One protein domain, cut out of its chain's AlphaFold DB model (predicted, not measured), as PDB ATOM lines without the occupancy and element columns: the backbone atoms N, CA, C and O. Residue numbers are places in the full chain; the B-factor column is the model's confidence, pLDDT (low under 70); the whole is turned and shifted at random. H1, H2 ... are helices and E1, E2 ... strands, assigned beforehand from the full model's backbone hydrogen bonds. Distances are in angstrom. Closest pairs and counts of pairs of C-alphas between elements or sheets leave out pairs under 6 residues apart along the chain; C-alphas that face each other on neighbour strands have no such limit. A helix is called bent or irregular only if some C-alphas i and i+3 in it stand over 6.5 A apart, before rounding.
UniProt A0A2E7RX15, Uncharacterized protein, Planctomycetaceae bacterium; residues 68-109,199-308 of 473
ATOM      1  N   ASP A  68      -5.051  40.400 -54.456       94.12
ATOM      2  CA  ASP A  68      -5.275  41.182 -53.239       94.12
ATOM      3  C   ASP A  68      -6.754  41.298 -52.850       94.12
ATOM      4  O   ASP A  68      -7.092  41.903 -51.840       94.12
ATOM      5  N   GLU A  69      -7.644  40.638 -53.593       94.88
ATOM      6  CA  GLU A  69      -9.086  40.585 -53.319       94.88
ATOM      7  C   GLU A  69      -9.795  41.948 -53.354       94.88
ATOM      8  O   GLU A  69     -10.850  42.124 -52.741       94.88
ATOM      9  N   LEU A  70      -9.252  42.906 -54.108       95.56
ATOM     10  CA  LEU A  70      -9.783  44.265 -54.201       95.56
ATOM     11  C   LEU A  70     -11.164  44.309 -54.862       95.56
ATOM     12  O   LEU A  70     -11.955  45.200 -54.548       95.56
ATOM     13  N   ASN A  71     -11.504  43.335 -55.712       96.25
ATOM     14  CA  ASN A  71     -12.834  43.277 -56.317       96.25
ATOM     15  C   ASN A  71     -13.937  43.047 -55.274       96.25
ATOM     16  O   ASN A  71     -15.047  43.545 -55.434       96.25
ATOM     17  N   TRP A  72     -13.639  42.349 -54.173       96.00
ATOM     18  CA  TRP A  72     -14.597  42.150 -53.078       96.00
ATOM     19  C   TRP A  72     -14.872  43.424 -52.275       96.00
ATOM     20  O   TRP A  72     -15.866  43.483 -51.554       96.00
ATOM     21  N   LEU A  73     -14.009  44.434 -52.408       96.12
ATOM     22  CA  LEU A  73     -14.177  45.764 -51.818       96.12
ATOM     23  C   LEU A  73     -14.834  46.749 -52.799       96.12
ATOM     24  O   LEU A  73     -15.036  47.913 -52.465       96.12
ATOM     25  N   ASN A  74     -15.180  46.290 -54.005       96.12
ATOM     26  CA  ASN A  74     -15.911  47.054 -55.001       96.12
ATOM     27  C   ASN A  74     -17.383  46.613 -55.011       96.12
ATOM     28  O   ASN A  74     -17.720  45.507 -55.439       96.12
ATOM     29  N   ALA A  75     -18.269  47.501 -54.556       96.25
ATOM     30  CA  ALA A  75     -19.695  47.210 -54.461       96.25
ATOM     31  C   ALA A  75     -20.315  46.832 -55.817       96.25
ATOM     32  O   ALA A  75     -21.091  45.879 -55.883       96.25
ATOM     33  N   ASP A  76     -19.957  47.530 -56.896       97.31
ATOM     34  CA  ASP A  76     -20.524  47.300 -58.230       97.31
ATOM     35  C   ASP A  76     -20.101  45.945 -58.798       97.31
ATOM     36  O   ASP A  76     -20.921  45.229 -59.379       97.31
ATOM     37  N   TRP A  77     -18.853  45.537 -58.551       97.06
ATOM     38  CA  TRP A  77     -18.377  44.207 -58.925       97.06
ATOM     39  C   TRP A  77     -19.156  43.101 -58.197       97.06
ATOM     40  O   TRP A  77     -19.619  42.146 -58.830       97.06
ATOM     41  N   VAL A  78     -19.353  43.244 -56.880       97.75
ATOM     42  CA  VAL A  78     -20.116  42.273 -56.074       97.75
ATOM     43  C   VAL A  78     -21.578  42.217 -56.529       97.75
ATOM     44  O   VAL A  78     -22.147  41.132 -56.647       97.75
ATOM     45  N   ILE A  79     -22.180  43.362 -56.862       97.81
ATOM     46  CA  ILE A  79     -23.551  43.440 -57.383       97.81
ATOM     47  C   ILE A  79     -23.676  42.712 -58.714       97.81
ATOM     48  O   ILE A  79     -24.535  41.841 -58.837       97.81
ATOM     49  N   ALA A  80     -22.808  43.016 -59.681       98.12
ATOM     50  CA  ALA A  80     -22.835  42.377 -60.993       98.12
ATOM     51  C   ALA A  80     -22.666  40.853 -60.877       98.12
ATOM     52  O   ALA A  80     -23.347  40.077 -61.556       98.12
ATOM     53  N   ARG A  81     -21.794  40.409 -59.964       97.25
ATOM     54  CA  ARG A  81     -21.597  38.995 -59.642       97.25
ATOM     55  C   ARG A  81     -22.864  38.347 -59.079       97.25
ATOM     56  O   ARG A  81     -23.234  37.261 -59.531       97.25
ATOM     57  N   TRP A  82     -23.522  38.986 -58.114       98.19
ATOM     58  CA  TRP A  82     -24.755  38.472 -57.510       98.19
ATOM     59  C   TRP A  82     -25.935  38.488 -58.482       98.19
ATOM     60  O   TRP A  82     -26.707  37.536 -58.492       98.19
ATOM     61  N   ASP A  83     -26.031  39.493 -59.353       98.12
ATOM     62  CA  ASP A  83     -27.060  39.573 -60.397       98.12
ATOM     63  C   ASP A  83     -26.891  38.479 -61.451       98.12
ATOM     64  O   ASP A  83     -27.850  37.795 -61.818       98.12
ATOM     65  N   THR A  84     -25.649  38.238 -61.879       98.12
ATOM     66  CA  THR A  84     -25.331  37.139 -62.801       98.12
ATOM     67  C   THR A  84     -25.704  35.789 -62.186       98.12
ATOM     68  O   THR A  84     -26.293  34.932 -62.851       98.12
ATOM     69  N   TRP A  85     -25.393  35.592 -60.900       97.94
ATOM     70  CA  TRP A  85     -25.783  34.383 -60.184       97.94
ATOM     71  C   TRP A  85     -27.302  34.260 -60.035       97.94
ATOM     72  O   TRP A  85     -27.836  33.188 -60.302       97.94
ATOM     73  N   GLN A  86     -28.007  35.337 -59.675       97.88
ATOM     74  CA  GLN A  86     -29.465  35.346 -59.534       97.88
ATOM     75  C   GLN A  86     -30.142  34.913 -60.838       97.88
ATOM     76  O   GLN A  86     -31.021  34.053 -60.814       97.88
ATOM     77  N   GLY A  87     -29.710  35.465 -61.979       97.50
ATOM     78  CA  GLY A  87     -30.238  35.094 -63.293       97.50
ATOM     79  C   GLY A  87     -30.049  33.606 -63.593       97.50
ATOM     80  O   GLY A  87     -30.995  32.927 -63.997       97.50
ATOM     81  N   LYS A  88     -28.855  33.072 -63.309       97.19
ATOM     82  CA  LYS A  88     -28.566  31.643 -63.459       97.19
ATOM     83  C   LYS A  88     -29.394  30.780 -62.502       97.19
ATOM     84  O   LYS A  88     -29.950  29.773 -62.919       97.19
ATOM     85  N   PHE A  89     -29.528  31.194 -61.245       97.44
ATOM     86  CA  PHE A  89     -30.300  30.480 -60.232       97.44
ATOM     87  C   PHE A  89     -31.777  30.358 -60.618       97.44
ATOM     88  O   PHE A  89     -32.372  29.288 -60.490       97.44
ATOM     89  N   VAL A  90     -32.359  31.437 -61.151       97.69
ATOM     90  CA  VAL A  90     -33.731  31.443 -61.676       97.69
ATOM     91  C   VAL A  90     -33.879  30.480 -62.856       97.69
ATOM     92  O   VAL A  90     -34.849  29.721 -62.891       97.69
ATOM     93  N   ALA A  91     -32.927  30.490 -63.793       96.62
ATOM     94  CA  ALA A  91     -32.961  29.652 -64.989       96.62
ATOM     95  C   ALA A  91     -32.775  28.156 -64.673       96.62
ATOM     96  O   ALA A  91     -33.615  27.341 -65.058       96.62
ATOM     97  N   ASP A  92     -31.728  27.794 -63.925       95.50
ATOM     98  CA  ASP A  92     -31.340  26.399 -63.662       95.50
ATOM     99  C   ASP A  92     -32.415  25.645 -62.848       95.50
ATOM    100  O   ASP A  92     -32.706  24.466 -63.090       95.50
ATOM    101  N   HIS A  93     -33.079  26.333 -61.913       96.62
ATOM    102  CA  HIS A  93     -34.146  25.752 -61.092       96.62
ATOM    103  C   HIS A  93     -35.564  25.997 -61.636       96.62
ATOM    104  O   HIS A  93     -36.512  25.404 -61.119       96.62
ATOM    105  N   GLY A  94     -35.729  26.817 -62.680       95.62
ATOM    106  CA  GLY A  94     -37.036  27.139 -63.263       95.62
ATOM    107  C   GLY A  94     -38.000  27.749 -62.242       95.62
ATOM    108  O   GLY A  94     -39.084  27.211 -62.023       95.62
ATOM    109  N   LEU A  95     -37.574  28.820 -61.566       97.19
ATOM    110  CA  LEU A  95     -38.354  29.453 -60.497       97.19
ATOM    111  C   LEU A  95     -39.677  30.032 -61.016       97.19
ATOM    112  O   LEU A  95     -39.721  30.695 -62.053       97.19
ATOM    113  N   ASP A  96     -40.747  29.856 -60.241       96.44
ATOM    114  CA  ASP A  96     -42.028  30.504 -60.517       96.44
ATOM    115  C   ASP A  96     -41.999  32.016 -60.190       96.44
ATOM    116  O   ASP A  96     -41.100  32.526 -59.517       96.44
ATOM    117  N   LYS A  97     -43.027  32.759 -60.624       96.81
ATOM    118  CA  LYS A  97     -43.115  34.218 -60.403       96.81
ATOM    119  C   LYS A  97     -43.058  34.619 -58.920       96.81
ATOM    120  O   LYS A  97     -42.514  35.673 -58.590       96.81
ATOM    121  N   SER A  98     -43.612  33.803 -58.024       96.88
ATOM    122  CA  SER A  98     -43.596  34.046 -56.577       96.88
ATOM    123  C   SER A  98     -42.207  33.806 -55.981       96.88
ATOM    124  O   SER A  98     -41.745  34.587 -55.145       96.88
ATOM    125  N   GLN A  99     -41.510  32.754 -56.411       97.56
ATOM    126  CA  GLN A  99     -40.126  32.471 -56.039       97.56
ATOM    127  C   GLN A  99     -39.187  33.570 -56.542       97.56
ATOM    128  O   GLN A  99     -38.426  34.108 -55.739       97.56
ATOM    129  N   VAL A 100     -39.309  33.979 -57.810       97.75
ATOM    130  CA  VAL A 100     -38.534  35.092 -58.384       97.75
ATOM    131  C   VAL A 100     -38.750  36.374 -57.578       97.75
ATOM    132  O   VAL A 100     -37.782  36.996 -57.156       97.75
ATOM    133  N   GLY A 101     -40.001  36.738 -57.271       97.31
ATOM    134  CA  GLY A 101     -40.294  37.932 -56.467       97.31
ATOM    135  C   GLY A 101     -39.842  37.838 -55.002       97.31
ATOM    136  O   GLY A 101     -39.593  38.854 -54.355       97.31
ATOM    137  N   ARG A 102     -39.737  36.634 -54.424       96.88
ATOM    138  CA  ARG A 102     -39.132  36.436 -53.092       96.88
ATOM    139  C   ARG A 102     -37.613  36.589 -53.146       96.88
ATOM    140  O   ARG A 102     -37.074  37.292 -52.299       96.88
ATOM    141  N   LEU A 103     -36.959  35.998 -54.143       97.50
ATOM    142  CA  LEU A 103     -35.516  36.111 -54.348       97.50
ATOM    143  C   LEU A 103     -35.097  37.558 -54.630       97.50
ATOM    144  O   LEU A 103     -34.163  38.057 -54.012       97.50
ATOM    145  N   ASP A 104     -35.841  38.259 -55.486       97.12
ATOM    146  CA  ASP A 104     -35.613  39.674 -55.784       97.12
ATOM    147  C   ASP A 104     -35.687  40.543 -54.520       97.12
ATOM    148  O   ASP A 104     -34.790  41.338 -54.262       97.12
ATOM    149  N   ARG A 105     -36.682  40.311 -53.653       95.50
ATOM    150  CA  ARG A 105     -36.781  41.014 -52.363       95.50
ATOM    151  C   ARG A 105     -35.635  40.699 -51.404       95.50
ATOM    152  O   ARG A 105     -35.287  41.564 -50.607       95.50
ATOM    153  N   LEU A 106     -35.059  39.496 -51.454       96.19
ATOM    154  CA  LEU A 106     -33.874  39.165 -50.655       96.19
ATOM    155  C   LEU A 106     -32.650  39.957 -51.135       96.19
ATOM    156  O   LEU A 106     -31.926  40.507 -50.306       96.19
ATOM    157  N   LEU A 107     -32.425  40.038 -52.451       96.69
ATOM    158  CA  LEU A 107     -31.264  40.727 -53.026       96.69
ATOM    159  C   LEU A 107     -31.395  42.252 -53.028       96.69
ATOM    160  O   LEU A 107     -30.460  42.933 -52.611       96.69
ATOM    161  N   ASN A 108     -32.521  42.766 -53.526       95.44
ATOM    162  CA  ASN A 108     -32.742  44.176 -53.854       95.44
ATOM    163  C   ASN A 108     -33.646  44.908 -52.852       95.44
ATOM    164  O   ASN A 108     -33.769  46.126 -52.938       95.44
ATOM    165  N   GLY A 109     -34.284  44.182 -51.932       93.75
ATOM    166  CA  GLY A 109     -35.253  44.743 -50.992       93.75
ATOM    167  C   GLY A 109     -36.656  44.878 -51.595       93.75
ATOM    168  O   GLY A 109     -36.852  44.775 -52.809       93.75
ATOM    169  N   PHE A 199     -29.680  41.938 -49.080       97.62
ATOM    170  CA  PHE A 199     -28.269  41.556 -49.201       97.62
ATOM    171  C   PHE A 199     -27.414  42.653 -49.845       97.62
ATOM    172  O   PHE A 199     -26.335  42.952 -49.329       97.62
ATOM    173  N   LYS A 200     -27.886  43.302 -50.922       97.06
ATOM    174  CA  LYS A 200     -27.132  44.397 -51.559       97.06
ATOM    175  C   LYS A 200     -27.040  45.630 -50.668       97.06
ATOM    176  O   LYS A 200     -26.013  46.303 -50.687       97.06
ATOM    177  N   GLU A 201     -28.072  45.927 -49.884       95.31
ATOM    178  CA  GLU A 201     -28.040  47.032 -48.920       95.31
ATOM    179  C   GLU A 201     -27.095  46.739 -47.755       95.31
ATOM    180  O   GLU A 201     -26.296  47.602 -47.416       95.31
ATOM    181  N   ARG A 202     -27.106  45.520 -47.195       95.88
ATOM    182  CA  ARG A 202     -26.145  45.087 -46.160       95.88
ATOM    183  C   ARG A 202     -24.707  45.183 -46.662       95.88
ATOM    184  O   ARG A 202     -23.843  45.695 -45.958       95.88
ATOM    185  N   MET A 203     -24.464  44.724 -47.889       96.62
ATOM    186  CA  MET A 203     -23.152  44.797 -48.530       96.62
ATOM    187  C   MET A 203     -22.705  46.250 -48.730       96.62
ATOM    188  O   MET A 203     -21.611  46.614 -48.306       96.62
ATOM    189  N   ARG A 204     -23.567  47.112 -49.289       95.06
ATOM    190  CA  ARG A 204     -23.261  48.542 -49.455       95.06
ATOM    191  C   ARG A 204     -23.076  49.259 -48.124       95.06
ATOM    192  O   ARG A 204     -22.177  50.081 -48.015       95.06
ATOM    193  N   ALA A 205     -23.890  48.944 -47.120       92.31
ATOM    194  CA  ALA A 205     -23.734  49.486 -45.778       92.31
ATOM    195  C   ALA A 205     -22.359  49.118 -45.211       92.31
ATOM    196  O   ALA A 205     -21.675  49.992 -44.705       92.31
ATOM    197  N   SER A 206     -21.909  47.873 -45.392       92.44
ATOM    198  CA  SER A 206     -20.585  47.434 -44.939       92.44
ATOM    199  C   SER A 206     -19.415  48.052 -45.718       92.44
ATOM    200  O   SER A 206     -18.360  48.248 -45.131       92.44
ATOM    201  N   LEU A 207     -19.555  48.326 -47.021       93.31
ATOM    202  CA  LEU A 207     -18.446  48.848 -47.839       93.31
ATOM    203  C   LEU A 207     -18.387  50.378 -47.917       93.31
ATOM    204  O   LEU A 207     -17.300  50.939 -47.985       93.31
ATOM    205  N   LEU A 208     -19.543  51.037 -47.969       90.94
ATOM    206  CA  LEU A 208     -19.671  52.470 -48.261       90.94
ATOM    207  C   LEU A 208     -20.340  53.247 -47.124       90.94
ATOM    208  O   LEU A 208     -20.104  54.440 -46.976       90.94
ATOM    209  N   GLY A 209     -21.239  52.597 -46.382       83.50
ATOM    210  CA  GLY A 209     -22.046  53.249 -45.349       83.50
ATOM    211  C   GLY A 209     -21.404  53.261 -43.965       83.50
ATOM    212  O   GLY A 209     -21.783  54.089 -43.143       83.50
ATOM    213  N   ASP A 210     -20.473  52.346 -43.710       89.06
ATOM    214  CA  ASP A 210     -19.769  52.204 -42.445       89.06
ATOM    215  C   ASP A 210     -18.580  53.183 -42.398       89.06
ATOM    216  O   ASP A 210     -17.634  53.030 -43.179       89.06
ATOM    217  N   PRO A 211     -18.617  54.189 -41.503       87.75
ATOM    218  CA  PRO A 211     -17.541  55.154 -41.320       87.75
ATOM    219  C   PRO A 211     -16.165  54.541 -41.073       87.75
ATOM    220  O   PRO A 211     -15.167  55.096 -41.526       87.75
ATOM    221  N   GLU A 212     -16.103  53.418 -40.354       88.94
ATOM    222  CA  GLU A 212     -14.837  52.752 -40.048       88.94
ATOM    223  C   GLU A 212     -14.248  52.139 -41.321       88.94
ATOM    224  O   GLU A 212     -13.053  52.241 -41.578       88.94
ATOM    225  N   ARG A 213     -15.101  51.599 -42.194       90.00
ATOM    226  CA  ARG A 213     -14.703  50.972 -43.462       90.00
ATOM    227  C   ARG A 213     -14.341  51.985 -44.542       90.00
ATOM    228  O   ARG A 213     -13.278  51.876 -45.158       90.00
ATOM    229  N   ALA A 214     -15.241  52.933 -44.796       87.94
ATOM    230  CA  ALA A 214     -15.167  53.869 -45.918       87.94
ATOM    231  C   ALA A 214     -14.391  55.154 -45.586       87.94
ATOM    232  O   ALA A 214     -13.884  55.813 -46.494       87.94
ATOM    233  N   GLY A 215     -14.256  55.488 -44.302       87.25
ATOM    234  CA  GLY A 215     -13.699  56.754 -43.840       87.25
ATOM    235  C   GLY A 215     -14.759  57.848 -43.729       87.25
ATOM    236  O   GLY A 215     -15.916  57.687 -44.126       87.25
ATOM    237  N   LEU A 216     -14.361  58.985 -43.163       85.25
ATOM    238  CA  LEU A 216     -15.226  60.151 -42.994       85.25
ATOM    239  C   LEU A 216     -14.471  61.419 -43.355       85.25
ATOM    240  O   LEU A 216     -13.436  61.699 -42.764       85.25
ATOM    241  N   THR A 217     -15.053  62.233 -44.226       81.88
ATOM    242  CA  THR A 217     -14.632  63.622 -44.408       81.88
ATOM    243  C   THR A 217     -15.603  64.519 -43.651       81.88
ATOM    244  O   THR A 217     -16.770  64.662 -44.021       81.88
ATOM    245  N   ILE A 218     -15.140  65.087 -42.544       81.06
ATOM    246  CA  ILE A 218     -15.879  66.056 -41.743       81.06
ATOM    247  C   ILE A 218     -15.685  67.418 -42.396       81.06
ATOM    248  O   ILE A 218     -14.566  67.913 -42.490       81.06
ATOM    249  N   THR A 219     -16.782  68.022 -42.843       85.81
ATOM    250  CA  THR A 219     -16.789  69.365 -43.436       85.81
ATOM    251  C   THR A 219     -17.474  70.370 -42.516       85.81
ATOM    252  O   THR A 219     -18.410  70.030 -41.784       85.81
ATOM    253  N   ASP A 220     -17.026  71.624 -42.554       81.06
ATOM    254  CA  ASP A 220     -17.681  72.728 -41.863       81.06
ATOM    255  C   ASP A 220     -19.081  72.955 -42.449       81.06
ATOM    256  O   ASP A 220     -19.288  73.049 -43.659       81.06
ATOM    257  N   ARG A 221     -20.082  73.065 -41.578       76.69
ATOM    258  CA  ARG A 221     -21.489  73.142 -41.992       76.69
ATOM    259  C   ARG A 221     -21.847  74.451 -42.711       76.69
ATOM    260  O   ARG A 221     -22.868  74.488 -43.401       76.69
ATOM    261  N   LYS A 222     -21.069  75.518 -42.516       80.88
ATOM    262  CA  LYS A 222     -21.271  76.851 -43.100       80.88
ATOM    263  C   LYS A 222     -20.343  77.103 -44.286       80.88
ATOM    264  O   LYS A 222     -20.836  77.563 -45.312       80.88
ATOM    265  N   THR A 223     -19.047  76.810 -44.160       81.81
ATOM    266  CA  THR A 223     -18.063  77.079 -45.231       81.81
ATOM    267  C   THR A 223     -17.927  75.921 -46.218       81.81
ATOM    268  O   THR A 223     -17.482  76.136 -47.341       81.81
ATOM    269  N   LYS A 224     -18.386  74.714 -45.843       78.12
ATOM    270  CA  LYS A 224     -18.171  73.444 -46.563       78.12
ATOM    271  C   LYS A 224     -16.699  73.052 -46.721       78.12
ATOM    272  O   LYS A 224     -16.404  72.157 -47.505       78.12
ATOM    273  N   GLU A 225     -15.792  73.686 -45.986       81.12
ATOM    274  CA  GLU A 225     -14.372  73.327 -45.992       81.12
ATOM    275  C   GLU A 225     -14.142  72.006 -45.255       81.12
ATOM    276  O   GLU A 225     -14.835  71.702 -44.283       81.12
ATOM    277  N   GLU A 226     -13.183  71.205 -45.719       81.75
ATOM    278  CA  GLU A 226     -12.801  69.949 -45.071       81.75
ATOM    279  C   GLU A 226     -12.013  70.240 -43.791       81.75
ATOM    280  O   GLU A 226     -10.922  70.799 -43.827       81.75
ATOM    281  N   LEU A 227     -12.588  69.871 -42.648       77.94
ATOM    282  CA  LEU A 227     -11.996  70.077 -41.328       77.94
ATOM    283  C   LEU A 227     -11.130  68.888 -40.909       77.94
ATOM    284  O   LEU A 227     -10.065  69.065 -40.328       77.94
ATOM    285  N   GLU A 228     -11.599  67.668 -41.175       80.38
ATOM    286  CA  GLU A 228     -10.908  66.443 -40.775       80.38
ATOM    287  C   GLU A 228     -11.276  65.302 -41.725       80.38
ATOM    288  O   GLU A 228     -12.456  65.002 -41.906       80.38
ATOM    289  N   THR A 229     -10.278  64.623 -42.289       82.06
ATOM    290  CA  THR A 229     -10.483  63.400 -43.074       82.06
ATOM    291  C   THR A 229      -9.953  62.209 -42.290       82.06
ATOM    292  O   THR A 229      -8.748  62.050 -42.105       82.06
ATOM    293  N   ARG A 230     -10.868  61.356 -41.830       84.38
ATOM    294  CA  ARG A 230     -10.559  60.082 -41.186       84.38
ATOM    295  C   ARG A 230     -10.427  58.993 -42.229       84.38
ATOM    296  O   ARG A 230     -11.331  58.771 -43.035       84.38
ATOM    297  N   LEU A 231      -9.297  58.303 -42.174       86.00
ATOM    298  CA  LEU A 231      -8.990  57.190 -43.054       86.00
ATOM    299  C   LEU A 231      -9.888  55.991 -42.731       86.00
ATOM    300  O   LEU A 231      -9.927  55.553 -41.586       86.00
ATOM    301  N   GLY A 232     -10.573  55.455 -43.739       92.06
ATOM    302  CA  GLY A 232     -11.288  54.187 -43.610       92.06
ATOM    303  C   GLY A 232     -10.357  52.982 -43.726       92.06
ATOM    304  O   GLY A 232      -9.303  53.064 -44.360       92.06
ATOM    305  N   GLU A 233     -10.768  51.838 -43.182       93.25
ATOM    306  CA  GLU A 233     -10.028  50.573 -43.255       93.25
ATOM    307  C   GLU A 233      -9.726  50.133 -44.697       93.25
ATOM    308  O   GLU A 233      -8.666  49.568 -44.959       93.25
ATOM    309  N   ILE A 234     -10.621  50.405 -45.657       94.19
ATOM    310  CA  ILE A 234     -10.402  50.054 -47.073       94.19
ATOM    311  C   ILE A 234      -9.235  50.857 -47.657       94.19
ATOM    312  O   ILE A 234      -8.398  50.315 -48.381       94.19
ATOM    313  N   GLU A 235      -9.165  52.149 -47.346       93.06
ATOM    314  CA  GLU A 235      -8.075  53.005 -47.809       93.06
ATOM    315  C   GLU A 235      -6.778  52.712 -47.041       93.06
ATOM    316  O   GLU A 235      -5.703  52.654 -47.639       93.06
ATOM    317  N   LEU A 236      -6.873  52.427 -45.739       93.62
ATOM    318  CA  LEU A 236      -5.763  51.921 -44.930       93.62
ATOM    319  C   LEU A 236      -5.174  50.652 -45.549       93.62
ATOM    320  O   LEU A 236      -3.958  50.566 -45.709       93.62
ATOM    321  N   TYR A 237      -6.019  49.710 -45.973       95.19
ATOM    322  CA  TYR A 237      -5.583  48.493 -46.647       95.19
ATOM    323  C   TYR A 237      -4.830  48.788 -47.946       95.19
ATOM    324  O   TYR A 237      -3.745  48.250 -48.157       95.19
ATOM    325  N   ARG A 238      -5.355  49.677 -48.799       95.31
ATOM    326  CA  ARG A 238      -4.686  50.070 -50.054       95.31
ATOM    327  C   ARG A 238      -3.316  50.692 -49.801       95.31
ATOM    328  O   ARG A 238      -2.347  50.327 -50.464       95.31
ATOM    329  N   ARG A 239      -3.217  51.589 -48.818       94.44
ATOM    330  CA  ARG A 239      -1.950  52.229 -48.434       94.44
ATOM    331  C   ARG A 239      -0.961  51.232 -47.846       94.44
ATOM    332  O   ARG A 239       0.214  51.265 -48.201       94.44
ATOM    333  N   GLN A 240      -1.431  50.332 -46.985       94.00
ATOM    334  CA  GLN A 240      -0.598  49.283 -46.404       94.00
ATOM    335  C   GLN A 240      -0.110  48.303 -47.474       94.00
ATOM    336  O   GLN A 240       1.050  47.912 -47.444       94.00
ATOM    337  N   LEU A 241      -0.951  47.954 -48.451       94.12
ATOM    338  CA  LEU A 241      -0.565  47.118 -49.585       94.12
ATOM    339  C   LEU A 241       0.515  47.794 -50.442       94.12
ATOM    340  O   LEU A 241       1.519  47.162 -50.759       94.12
ATOM    341  N   ALA A 242       0.350  49.081 -50.758       94.12
ATOM    342  CA  ALA A 242       1.346  49.848 -51.506       94.12
ATOM    343  C   ALA A 242       2.684  49.941 -50.754       94.12
ATOM    344  O   ALA A 242       3.743  49.708 -51.334       94.12
ATOM    345  N   ARG A 243       2.639  50.213 -49.440       93.44
ATOM    346  CA  ARG A 243       3.826  50.205 -48.574       93.44
ATOM    347  C   ARG A 243       4.488  48.832 -48.554       93.44
ATOM    348  O   ARG A 243       5.704  48.751 -48.682       93.44
ATOM    349  N   TYR A 244       3.696  47.776 -48.385       92.31
ATOM    350  CA  TYR A 244       4.175  46.402 -48.334       92.31
ATOM    351  C   TYR A 244       4.928  46.022 -49.613       92.31
ATOM    352  O   TYR A 244       6.043  45.520 -49.511       92.31
ATOM    353  N   GLU A 245       4.373  46.302 -50.797       91.88
ATOM    354  CA  GLU A 245       5.048  46.013 -52.071       91.88
ATOM    355  C   GLU A 245       6.331  46.847 -52.231       91.88
ATOM    356  O   GLU A 245       7.384  46.279 -52.511       91.88
ATOM    357  N   ALA A 246       6.298  48.152 -51.935       92.50
ATOM    358  CA  ALA A 246       7.490  49.005 -52.010       92.50
ATOM    359  C   ALA A 246       8.608  48.550 -51.053       92.50
ATOM    360  O   ALA A 246       9.783  48.504 -51.413       92.50
ATOM    361  N   SER A 247       8.249  48.171 -49.822       91.19
ATOM    362  CA  SER A 247       9.217  47.645 -48.855       91.19
ATOM    363  C   SER A 247       9.762  46.280 -49.275       91.19
ATOM    364  O   SER A 247      10.943  46.010 -49.064       91.19
ATOM    365  N   LEU A 248       8.934  45.433 -49.895       88.19
ATOM    366  CA  LEU A 248       9.349  44.126 -50.400       88.19
ATOM    367  C   LEU A 248      10.351  44.258 -51.556       88.19
ATOM    368  O   LEU A 248      11.291  43.473 -51.617       88.19
ATOM    369  N   GLU A 249      10.184  45.255 -52.427       87.75
ATOM    370  CA  GLU A 249      11.132  45.563 -53.508       87.75
ATOM    371  C   GLU A 249      12.491  46.041 -52.978       87.75
ATOM    372  O   GLU A 249      13.526  45.673 -53.527       87.75
ATOM    373  N   SER A 250      12.498  46.810 -51.886       88.25
ATOM    374  CA  SER A 250      13.730  47.302 -51.246       88.25
ATOM    375  C   SER A 250      14.422  46.293 -50.317       88.25
ATOM    376  O   SER A 250      15.497  46.574 -49.792       88.25
ATOM    377  N   ALA A 251      13.801  45.141 -50.045       87.44
ATOM    378  CA  ALA A 251      14.309  44.181 -49.071       87.44
ATOM    379  C   ALA A 251      15.419  43.301 -49.671       87.44
ATOM    380  O   ALA A 251      15.154  42.367 -50.426       87.44
ATOM    381  N   GLU A 252      16.665  43.553 -49.272       84.31
ATOM    382  CA  GLU A 252      17.845  42.830 -49.767       84.31
ATOM    383  C   GLU A 252      18.137  41.552 -48.970       84.31
ATOM    384  O   GLU A 252      18.650  40.571 -49.507       84.31
ATOM    385  N   THR A 253      17.803  41.547 -47.677       84.62
ATOM    386  CA  THR A 253      18.128  40.446 -46.758       84.62
ATOM    387  C   THR A 253      16.904  39.618 -46.371       84.62
ATOM    388  O   THR A 253      15.786  40.128 -46.266       84.62
ATOM    389  N   ASP A 254      17.122  38.339 -46.040       77.19
ATOM    390  CA  ASP A 254      16.075  37.445 -45.516       77.19
ATOM    391  C   ASP A 254      15.372  38.022 -44.281       77.19
ATOM    392  O   ASP A 254      14.165  37.842 -44.092       77.19
ATOM    393  N   PHE A 255      16.127  38.716 -43.423       82.81
ATOM    394  CA  PHE A 255      15.585  39.377 -42.243       82.81
ATOM    395  C   PHE A 255      14.646  40.526 -42.628       82.81
ATOM    396  O   PHE A 255      13.515  40.561 -42.144       82.81
ATOM    397  N   GLN A 256      15.064  41.411 -43.542       86.31
ATOM    398  CA  GLN A 256      14.217  42.499 -44.043       86.31
ATOM    399  C   GLN A 256      12.947  41.951 -44.699       86.31
ATOM    400  O   GLN A 256      11.856  42.416 -44.390       86.31
ATOM    401  N   GLN A 257      13.047  40.907 -45.524       83.31
ATOM    402  CA  GLN A 257      11.869  40.305 -46.153       83.31
ATOM    403  C   GLN A 257      10.885  39.722 -45.129       83.31
ATOM    404  O   GLN A 257       9.670  39.889 -45.268       83.31
ATOM    405  N   LYS A 258      11.383  39.040 -44.088       81.94
ATOM    406  CA  LYS A 258      10.537  38.546 -42.988       81.94
ATOM    407  C   LYS A 258       9.897  39.698 -42.222       81.94
ATOM    408  O   LYS A 258       8.699  39.641 -41.957       81.94
ATOM    409  N   HIS A 259      10.664  40.747 -41.934       86.44
ATOM    410  CA  HIS A 259      10.171  41.932 -41.245       86.44
ATOM    411  C   HIS A 259       9.066  42.634 -42.042       86.44
ATOM    412  O   HIS A 259       8.009  42.911 -41.491       86.44
ATOM    413  N   VAL A 260       9.240  42.825 -43.355       87.56
ATOM    414  CA  VAL A 260       8.212  43.408 -44.237       87.56
ATOM    415  C   VAL A 260       6.924  42.585 -44.220       87.56
ATOM    416  O   VAL A 260       5.831  43.140 -44.165       87.56
ATOM    417  N   ARG A 261       7.022  41.253 -44.208       82.44
ATOM    418  CA  ARG A 261       5.842  40.371 -44.132       82.44
ATOM    419  C   ARG A 261       5.117  40.430 -42.799       82.44
ATOM    420  O   ARG A 261       3.907  40.260 -42.783       82.44
ATOM    421  N   GLN A 262       5.854  40.653 -41.721       83.88
ATOM    422  CA  GLN A 262       5.306  40.824 -40.378       83.88
ATOM    423  C   GLN A 262       4.967  42.287 -40.074       83.88
ATOM    424  O   GLN A 262       4.458  42.582 -38.995       83.88
ATOM    425  N   SER A 263       5.248  43.207 -41.004       86.00
ATOM    426  CA  SER A 263       4.944  44.618 -40.823       86.00
ATOM    427  C   SER A 263       3.430  44.798 -40.823       86.00
ATOM    428  O   SER A 263       2.735  44.572 -41.818       86.00
ATOM    429  N   GLY A 264       2.919  45.152 -39.649       86.69
ATOM    430  CA  GLY A 264       1.505  45.369 -39.413       86.69
ATOM    431  C   GLY A 264       1.194  46.823 -39.113       86.69
ATOM    432  O   GLY A 264       2.069  47.630 -38.793       86.69
ATOM    433  N   VAL A 265      -0.089  47.146 -39.198       87.88
ATOM    434  CA  VAL A 265      -0.632  48.412 -38.723       87.88
ATOM    435  C   VAL A 265      -1.134  48.198 -37.291       87.88
ATOM    436  O   VAL A 265      -1.903  47.257 -37.061       87.88
ATOM    437  N   PRO A 266      -0.725  49.031 -36.312       86.19
ATOM    438  CA  PRO A 266      -1.202  48.916 -34.937       86.19
ATOM    439  C   PRO A 266      -2.732  48.840 -34.868       86.19
ATOM    440  O   PRO A 266      -3.424  49.651 -35.477       86.19
ATOM    441  N   GLY A 267      -3.253  47.840 -34.152       86.31
ATOM    442  CA  GLY A 267      -4.694  47.603 -34.003       86.31
ATOM    443  C   GLY A 267      -5.377  46.859 -35.159       86.31
ATOM    444  O   GLY A 267      -6.475  46.352 -34.952       86.31
ATOM    445  N   HIS A 268      -4.741  46.728 -36.328       85.06
ATOM    446  CA  HIS A 268      -5.335  46.065 -37.498       85.06
ATOM    447  C   HIS A 268      -4.580  44.817 -37.976       85.06
ATOM    448  O   HIS A 268      -5.183  43.973 -38.638       85.06
ATOM    449  N   GLY A 269      -3.296  44.685 -37.631       90.56
ATOM    450  CA  GLY A 269      -2.492  43.520 -37.996       90.56
ATOM    451  C   GLY A 269      -1.737  43.673 -39.315       90.56
ATOM    452  O   GLY A 269      -1.531  44.790 -39.801       90.56
ATOM    453  N   ASP A 270      -1.273  42.558 -39.876       91.19
ATOM    454  CA  ASP A 270      -0.539  42.544 -41.147       91.19
ATOM    455  C   ASP A 270      -1.449  42.746 -42.381       91.19
ATOM    456  O   ASP A 270      -2.681  42.768 -42.312       91.19
ATOM    457  N   THR A 271      -0.842  42.895 -43.564       91.81
ATOM    458  CA  THR A 271      -1.575  43.096 -44.827       91.81
ATOM    459  C   THR A 271      -2.568  41.962 -45.134       91.81
ATOM    460  O   THR A 271      -3.604  42.193 -45.763       91.81
ATOM    461  N   ALA A 272      -2.275  40.723 -44.730       89.94
ATOM    462  CA  ALA A 272      -3.156  39.581 -44.942       89.94
ATOM    463  C   ALA A 272      -4.324  39.552 -43.942       89.94
ATOM    464  O   ALA A 272      -5.441  39.213 -44.348       89.94
ATOM    465  N   GLU A 273      -4.084  39.936 -42.689       92.00
ATOM    466  CA  GLU A 273      -5.089  40.071 -41.630       92.00
ATOM    467  C   GLU A 273      -6.100  41.175 -41.963       92.00
ATOM    468  O   GLU A 273      -7.307  40.914 -41.957       92.00
ATOM    469  N   ILE A 274      -5.624  42.351 -42.392       93.75
ATOM    470  CA  ILE A 274      -6.480  43.463 -42.842       93.75
ATOM    471  C   ILE A 274      -7.357  43.032 -44.026       93.75
ATOM    472  O   ILE A 274      -8.566  43.257 -44.050       93.75
ATOM    473  N   ARG A 275      -6.776  42.352 -45.023       94.38
ATOM    474  CA  ARG A 275      -7.551  41.840 -46.164       94.38
ATOM    475  C   ARG A 275      -8.639  40.865 -45.706       94.38
ATOM    476  O   ARG A 275      -9.768  40.924 -46.193       94.38
ATOM    477  N   ALA A 276      -8.309  39.954 -44.789       93.38
ATOM    478  CA  ALA A 276      -9.244  38.949 -44.297       93.38
ATOM    479  C   ALA A 276     -10.414  39.574 -43.517       93.38
ATOM    480  O   ALA A 276     -11.558  39.157 -43.726       93.38
ATOM    481  N   SER A 277     -10.156  40.584 -42.678       94.12
ATOM    482  CA  SER A 277     -11.197  41.292 -41.919       94.12
ATOM    483  C   SER A 277     -12.144  42.081 -42.832       94.12
ATOM    484  O   SER A 277     -13.360  42.104 -42.607       94.12
ATOM    485  N   LEU A 278     -11.623  42.655 -43.919       95.12
ATOM    486  CA  LEU A 278     -12.414  43.408 -44.887       95.12
ATOM    487  C   LEU A 278     -13.266  42.502 -45.787       95.12
ATOM    488  O   LEU A 278     -14.479  42.695 -45.904       95.12
ATOM    489  N   VAL A 279     -12.649  41.491 -46.398       96.06
ATOM    490  CA  VAL A 279     -13.286  40.645 -47.422       96.06
ATOM    491  C   VAL A 279     -14.146  39.532 -46.811       96.06
ATOM    492  O   VAL A 279     -15.147  39.114 -47.404       96.06
ATOM    493  N   GLY A 280     -13.787  39.048 -45.619       95.31
ATOM    494  CA  GLY A 280     -14.469  37.954 -44.923       95.31
ATOM    495  C   GLY A 280     -15.984  38.159 -44.775       95.31
ATOM    496  O   GLY A 280     -16.739  37.274 -45.195       95.31
ATOM    497  N   PRO A 281     -16.449  39.312 -44.255       96.00
ATOM    498  CA  PRO A 281     -17.872  39.625 -44.127       96.00
ATOM    499  C   PRO A 281     -18.624  39.654 -45.461       96.00
ATOM    500  O   PRO A 281     -19.725  39.116 -45.551       96.00
ATOM    501  N   ILE A 282     -18.029  40.194 -46.529       97.12
ATOM    502  CA  ILE A 282     -18.680  40.252 -47.851       97.12
ATOM    503  C   ILE A 282     -18.854  38.846 -48.437       97.12
ATOM    504  O   ILE A 282     -19.927  38.493 -48.928       97.12
ATOM    505  N   LYS A 283     -17.835  37.989 -48.309       95.88
ATOM    506  CA  LYS A 283     -17.944  36.572 -48.690       95.88
ATOM    507  C   LYS A 283     -18.927  35.797 -47.813       95.88
ATOM    508  O   LYS A 283     -19.507  34.819 -48.276       95.88
ATOM    509  N   ALA A 284     -19.091  36.185 -46.547       96.50
ATOM    510  CA  ALA A 284     -20.105  35.604 -45.672       96.50
ATOM    511  C   ALA A 284     -21.518  35.971 -46.140       96.50
ATOM    512  O   ALA A 284     -22.347  35.072 -46.259       96.50
ATOM    513  N   LEU A 285     -21.752  37.232 -46.523       97.44
ATOM    514  CA  LEU A 285     -23.017  37.665 -47.126       97.44
ATOM    515  C   LEU A 285     -23.358  36.874 -48.396       97.44
ATOM    516  O   LEU A 285     -24.511  36.499 -48.575       97.44
ATOM    517  N   GLU A 286     -22.374  36.579 -49.253       97.00
ATOM    518  CA  GLU A 286     -22.591  35.744 -50.445       97.00
ATOM    519  C   GLU A 286     -23.049  34.321 -50.075       97.00
ATOM    520  O   GLU A 286     -23.991  33.802 -50.672       97.00
ATOM    521  N   ARG A 287     -22.439  33.694 -49.058       95.62
ATOM    522  CA  ARG A 287     -22.869  32.365 -48.584       95.62
ATOM    523  C   ARG A 287     -24.279  32.399 -47.998       95.62
ATOM    524  O   ARG A 287     -25.106  31.570 -48.363       95.62
ATOM    525  N   GLU A 288     -24.568  33.388 -47.156       96.94
ATOM    526  CA  GLU A 288     -25.903  33.591 -46.582       96.94
ATOM    527  C   GLU A 288     -26.969  33.812 -47.668       96.94
ATOM    528  O   GLU A 288     -28.091  33.320 -47.537       96.94
ATOM    529  N   LEU A 289     -26.630  34.530 -48.745       97.44
ATOM    530  CA  LEU A 289     -27.510  34.737 -49.895       97.44
ATOM    531  C   LEU A 289     -27.852  33.410 -50.579       97.44
ATOM    532  O   LEU A 289     -29.030  33.144 -50.830       97.44
ATOM    533  N   ILE A 290     -26.844  32.578 -50.855       95.75
ATOM    534  CA  ILE A 290     -27.035  31.258 -51.472       95.75
ATOM    535  C   ILE A 290     -27.933  30.392 -50.581       95.75
ATOM    536  O   ILE A 290     -28.951  29.883 -51.045       95.75
ATOM    537  N   GLU A 291     -27.632  30.306 -49.282       95.56
ATOM    538  CA  GLU A 291     -28.433  29.542 -48.318       95.56
ATOM    539  C   GLU A 291     -29.883  30.046 -48.221       95.56
ATOM    540  O   GLU A 291     -30.830  29.260 -48.116       95.56
ATOM    541  N   ALA A 292     -30.091  31.367 -48.251       96.81
ATOM    542  CA  ALA A 292     -31.421  31.966 -48.224       96.81
ATOM    543  C   ALA A 292     -32.213  31.667 -49.506       96.81
ATOM    544  O   ALA A 292     -33.414  31.398 -49.433       96.81
ATOM    545  N   ALA A 293     -31.554  31.672 -50.667       96.88
ATOM    546  CA  ALA A 293     -32.178  31.334 -51.939       96.88
ATOM    547  C   ALA A 293     -32.520  29.841 -52.036       96.88
ATOM    548  O   ALA A 293     -33.617  29.492 -52.472       96.88
ATOM    549  N   GLU A 294     -31.643  28.952 -51.562       95.44
ATOM    550  CA  GLU A 294     -31.891  27.506 -51.541       95.44
ATOM    551  C   GLU A 294     -33.124  27.137 -50.706       95.44
ATOM    552  O   GLU A 294     -33.839  26.184 -51.035       95.44
ATOM    553  N   LYS A 295     -33.434  27.910 -49.658       96.31
ATOM    554  CA  LYS A 295     -34.657  27.747 -48.849       96.31
ATOM    555  C   LYS A 295     -35.943  28.076 -49.614       96.31
ATOM    556  O   LYS A 295     -37.013  27.648 -49.185       96.31
ATOM    557  N   LEU A 296     -35.865  28.798 -50.735       96.31
ATOM    558  CA  LEU A 296     -37.024  29.099 -51.586       96.31
ATOM    559  C   LEU A 296     -37.404  27.940 -52.518       96.31
ATOM    560  O   LEU A 296     -38.514  27.948 -53.058       96.31
ATOM    561  N   LEU A 297     -36.496  26.982 -52.722       97.00
ATOM    562  CA  LEU A 297     -36.663  25.872 -53.656       97.00
ATOM    563  C   LEU A 297     -37.588  24.782 -53.104       97.00
ATOM    564  O   LEU A 297     -37.558  24.460 -51.911       97.00
ATOM    565  N   THR A 298     -38.359  24.159 -53.996       96.69
ATOM    566  CA  THR A 298     -39.061  22.902 -53.705       96.69
ATOM    567  C   THR A 298     -38.062  21.741 -53.576       96.69
ATOM    568  O   THR A 298     -36.925  21.852 -54.046       96.69
ATOM    569  N   PRO A 299     -38.450  20.599 -52.975       95.75
ATOM    570  CA  PRO A 299     -37.584  19.420 -52.911       95.75
ATOM    571  C   PRO A 299     -37.093  18.955 -54.292       95.75
ATOM    572  O   PRO A 299     -35.915  18.651 -54.454       95.75
ATOM    573  N   GLU A 300     -37.969  18.980 -55.301       94.75
ATOM    574  CA  GLU A 300     -37.634  18.619 -56.685       94.75
ATOM    575  C   GLU A 300     -36.645  19.603 -57.323       94.75
ATOM    576  O   GLU A 300     -35.705  19.196 -58.003       94.75
ATOM    577  N   GLN A 301     -36.812  20.907 -57.079       95.44
ATOM    578  CA  GLN A 301     -35.869  21.917 -57.560       95.44
ATOM    579  C   GLN A 301     -34.508  21.778 -56.875       95.44
ATOM    580  O   GLN A 301     -33.482  21.881 -57.546       95.44
ATOM    581  N   ARG A 302     -34.486  21.507 -55.564       93.75
ATOM    582  CA  ARG A 302     -33.253  21.304 -54.790       93.75
ATOM    583  C   ARG A 302     -32.494  20.050 -55.234       93.75
ATOM    584  O   ARG A 302     -31.268  20.045 -55.195       93.75
ATOM    585  N   ALA A 303     -33.196  19.026 -55.726       92.81
ATOM    586  CA  ALA A 303     -32.577  17.820 -56.279       92.81
ATOM    587  C   ALA A 303     -31.713  18.085 -57.530       92.81
ATOM    588  O   ALA A 303     -30.858  17.265 -57.855       92.81
ATOM    589  N   ARG A 304     -31.877  19.235 -58.207       91.06
ATOM    590  CA  ARG A 304     -31.015  19.646 -59.334       91.06
ATOM    591  C   ARG A 304     -29.593  20.037 -58.908       91.06
ATOM    592  O   ARG A 304     -28.725  20.167 -59.764       91.06
ATOM    593  N   GLY A 305     -29.349  20.177 -57.605       88.25
ATOM    594  CA  GLY A 305     -28.049  20.538 -57.047       88.25
ATOM    595  C   GLY A 305     -27.810  22.050 -56.978       88.25
ATOM    596  O   GLY A 305     -28.642  22.834 -57.432       88.25
ATOM    597  N   PRO A 306     -26.691  22.472 -56.369       89.44
ATOM    598  CA  PRO A 306     -26.393  23.879 -56.137       89.44
ATOM    599  C   PRO A 306     -25.952  24.595 -57.417       89.44
ATOM    600  O   PRO A 306     -25.213  24.055 -58.245       89.44
ATOM    601  N   VAL A 307     -26.330  25.866 -57.538       91.31
ATOM    602  CA  VAL A 307     -25.907  26.726 -58.648       91.31
ATOM    603  C   VAL A 307     -24.591  27.402 -58.294       91.31
ATOM    604  O   VAL A 307     -24.518  28.246 -57.400       91.31
ATOM    605  N   ALA A 308     -23.541  27.048 -59.032       89.25
ATOM    606  CA  ALA A 308     -22.224  27.645 -58.857       89.25
ATOM    607  C   ALA A 308     -22.227  29.147 -59.185       89.25
ATOM    608  O   ALA A 308     -22.790  29.571 -60.202       89.25
TER     609      ALA A 308
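AT A GLANCE: This is residues 68 to 109 and 199 to 308 of the 473 residues of an uncharacterized protein of Planctomycetaceae bacterium (UniProt A0A2E7RX15). A long, loose bundle of four helices or arms, with H3 and H4 nearly end to end and H2 and H8b running alongside, opens at one end into a fork: the strand hairpin E1 and E2 points away to one side, the helical hairpin H6 and H7 to the other. H8a joins the fork to the bundle, packing on H6. The 152 printed residues include nine named helices and two strands, in the order H1 H2 H3 H4 H5 E1 E2 H6 H7 H8 H9; the class is mostly helix, and the small sheet is E1 - E2, antiparallel. The whole is loose and flat, with a radius of gyration of the C-alphas of 20.7 A and spans of 60 by 53 by 21 A.

HOW THE PARTS SIT: H1, residues 70 to 73, and H2, residues 75 to 93, only just touch, and only at the corner, with 3 pairs of C-alphas within 8 A, the closest Asn 71 and Trp 77, 6.2 A. H3, residues 97 to 108, touches H4, residues 199 to 209, with residues 106 to 108 alone; the closest C-alphas, Leu 107 and Phe 199, are 4.9 A apart. H2 touches H4 with residues 75 to 79 alone, opposite ways at a shallow tilt of 6 degrees, the closest C-alphas being Ala 75 and Arg 204, 6.3 A. H5, residues 211 to 214, touches H6, residues 233 to 249, at the C-alphas of Arg 213 and Glu 233, the closest, 4.7 A. In the hairpin of E1, residues 216 to 219, and E2, residues 226 to 230, N 218 and O 228 are within hydrogen-bond range at 2.8 A. H6 and H7, residues 254 to 262, form a helical hairpin, closest at the C-alphas of Leu 248 and Gln 257, 6.2 A. H8, residues 271 to 294, was assigned as one helix by its hydrogen bonds but is bent, with C-alphas 278 and 281 6.7 A apart; its arms H8a, residues 271 to 278, and H8b, residues 281 to 294, stand at a steep tilt of 41 degrees. H8a touches H6, the closest C-alphas being Leu 241 and Thr 271, 6.3 A. H8b touches H4, opposite ways at a shallow tilt of 12 degrees, the closest C-alphas being Met 203 and Ile 282, 6.4 A. H9, residues 299 to 302, touches no helix. Every O i to N i+4 pair is within hydrogen-bond range in H2, H3, H4, H6, H7, H8a and H8b; H1, H5 and H9 are too short for such a pair.

IN THESE COORDINATES: H2 is 26.7 A long, H6 24.0 A and H8b 20.0 A from first to last C-alpha. H1 begins at C-alpha 70, (-9.783, 44.265, -54.201), and H9 ends at C-alpha 302, (-33.253, 21.304, -54.790).

THE WHOLE: The C-alphas farthest apart, Lys 97 and Thr 253, are 63.1 A apart. Residues 110 to 198 are not printed; C-alphas 109 and 199 are 7.9 A apart across the cut. Of the links that are printed whole, none is long. No printed residue has a pLDDT under 70.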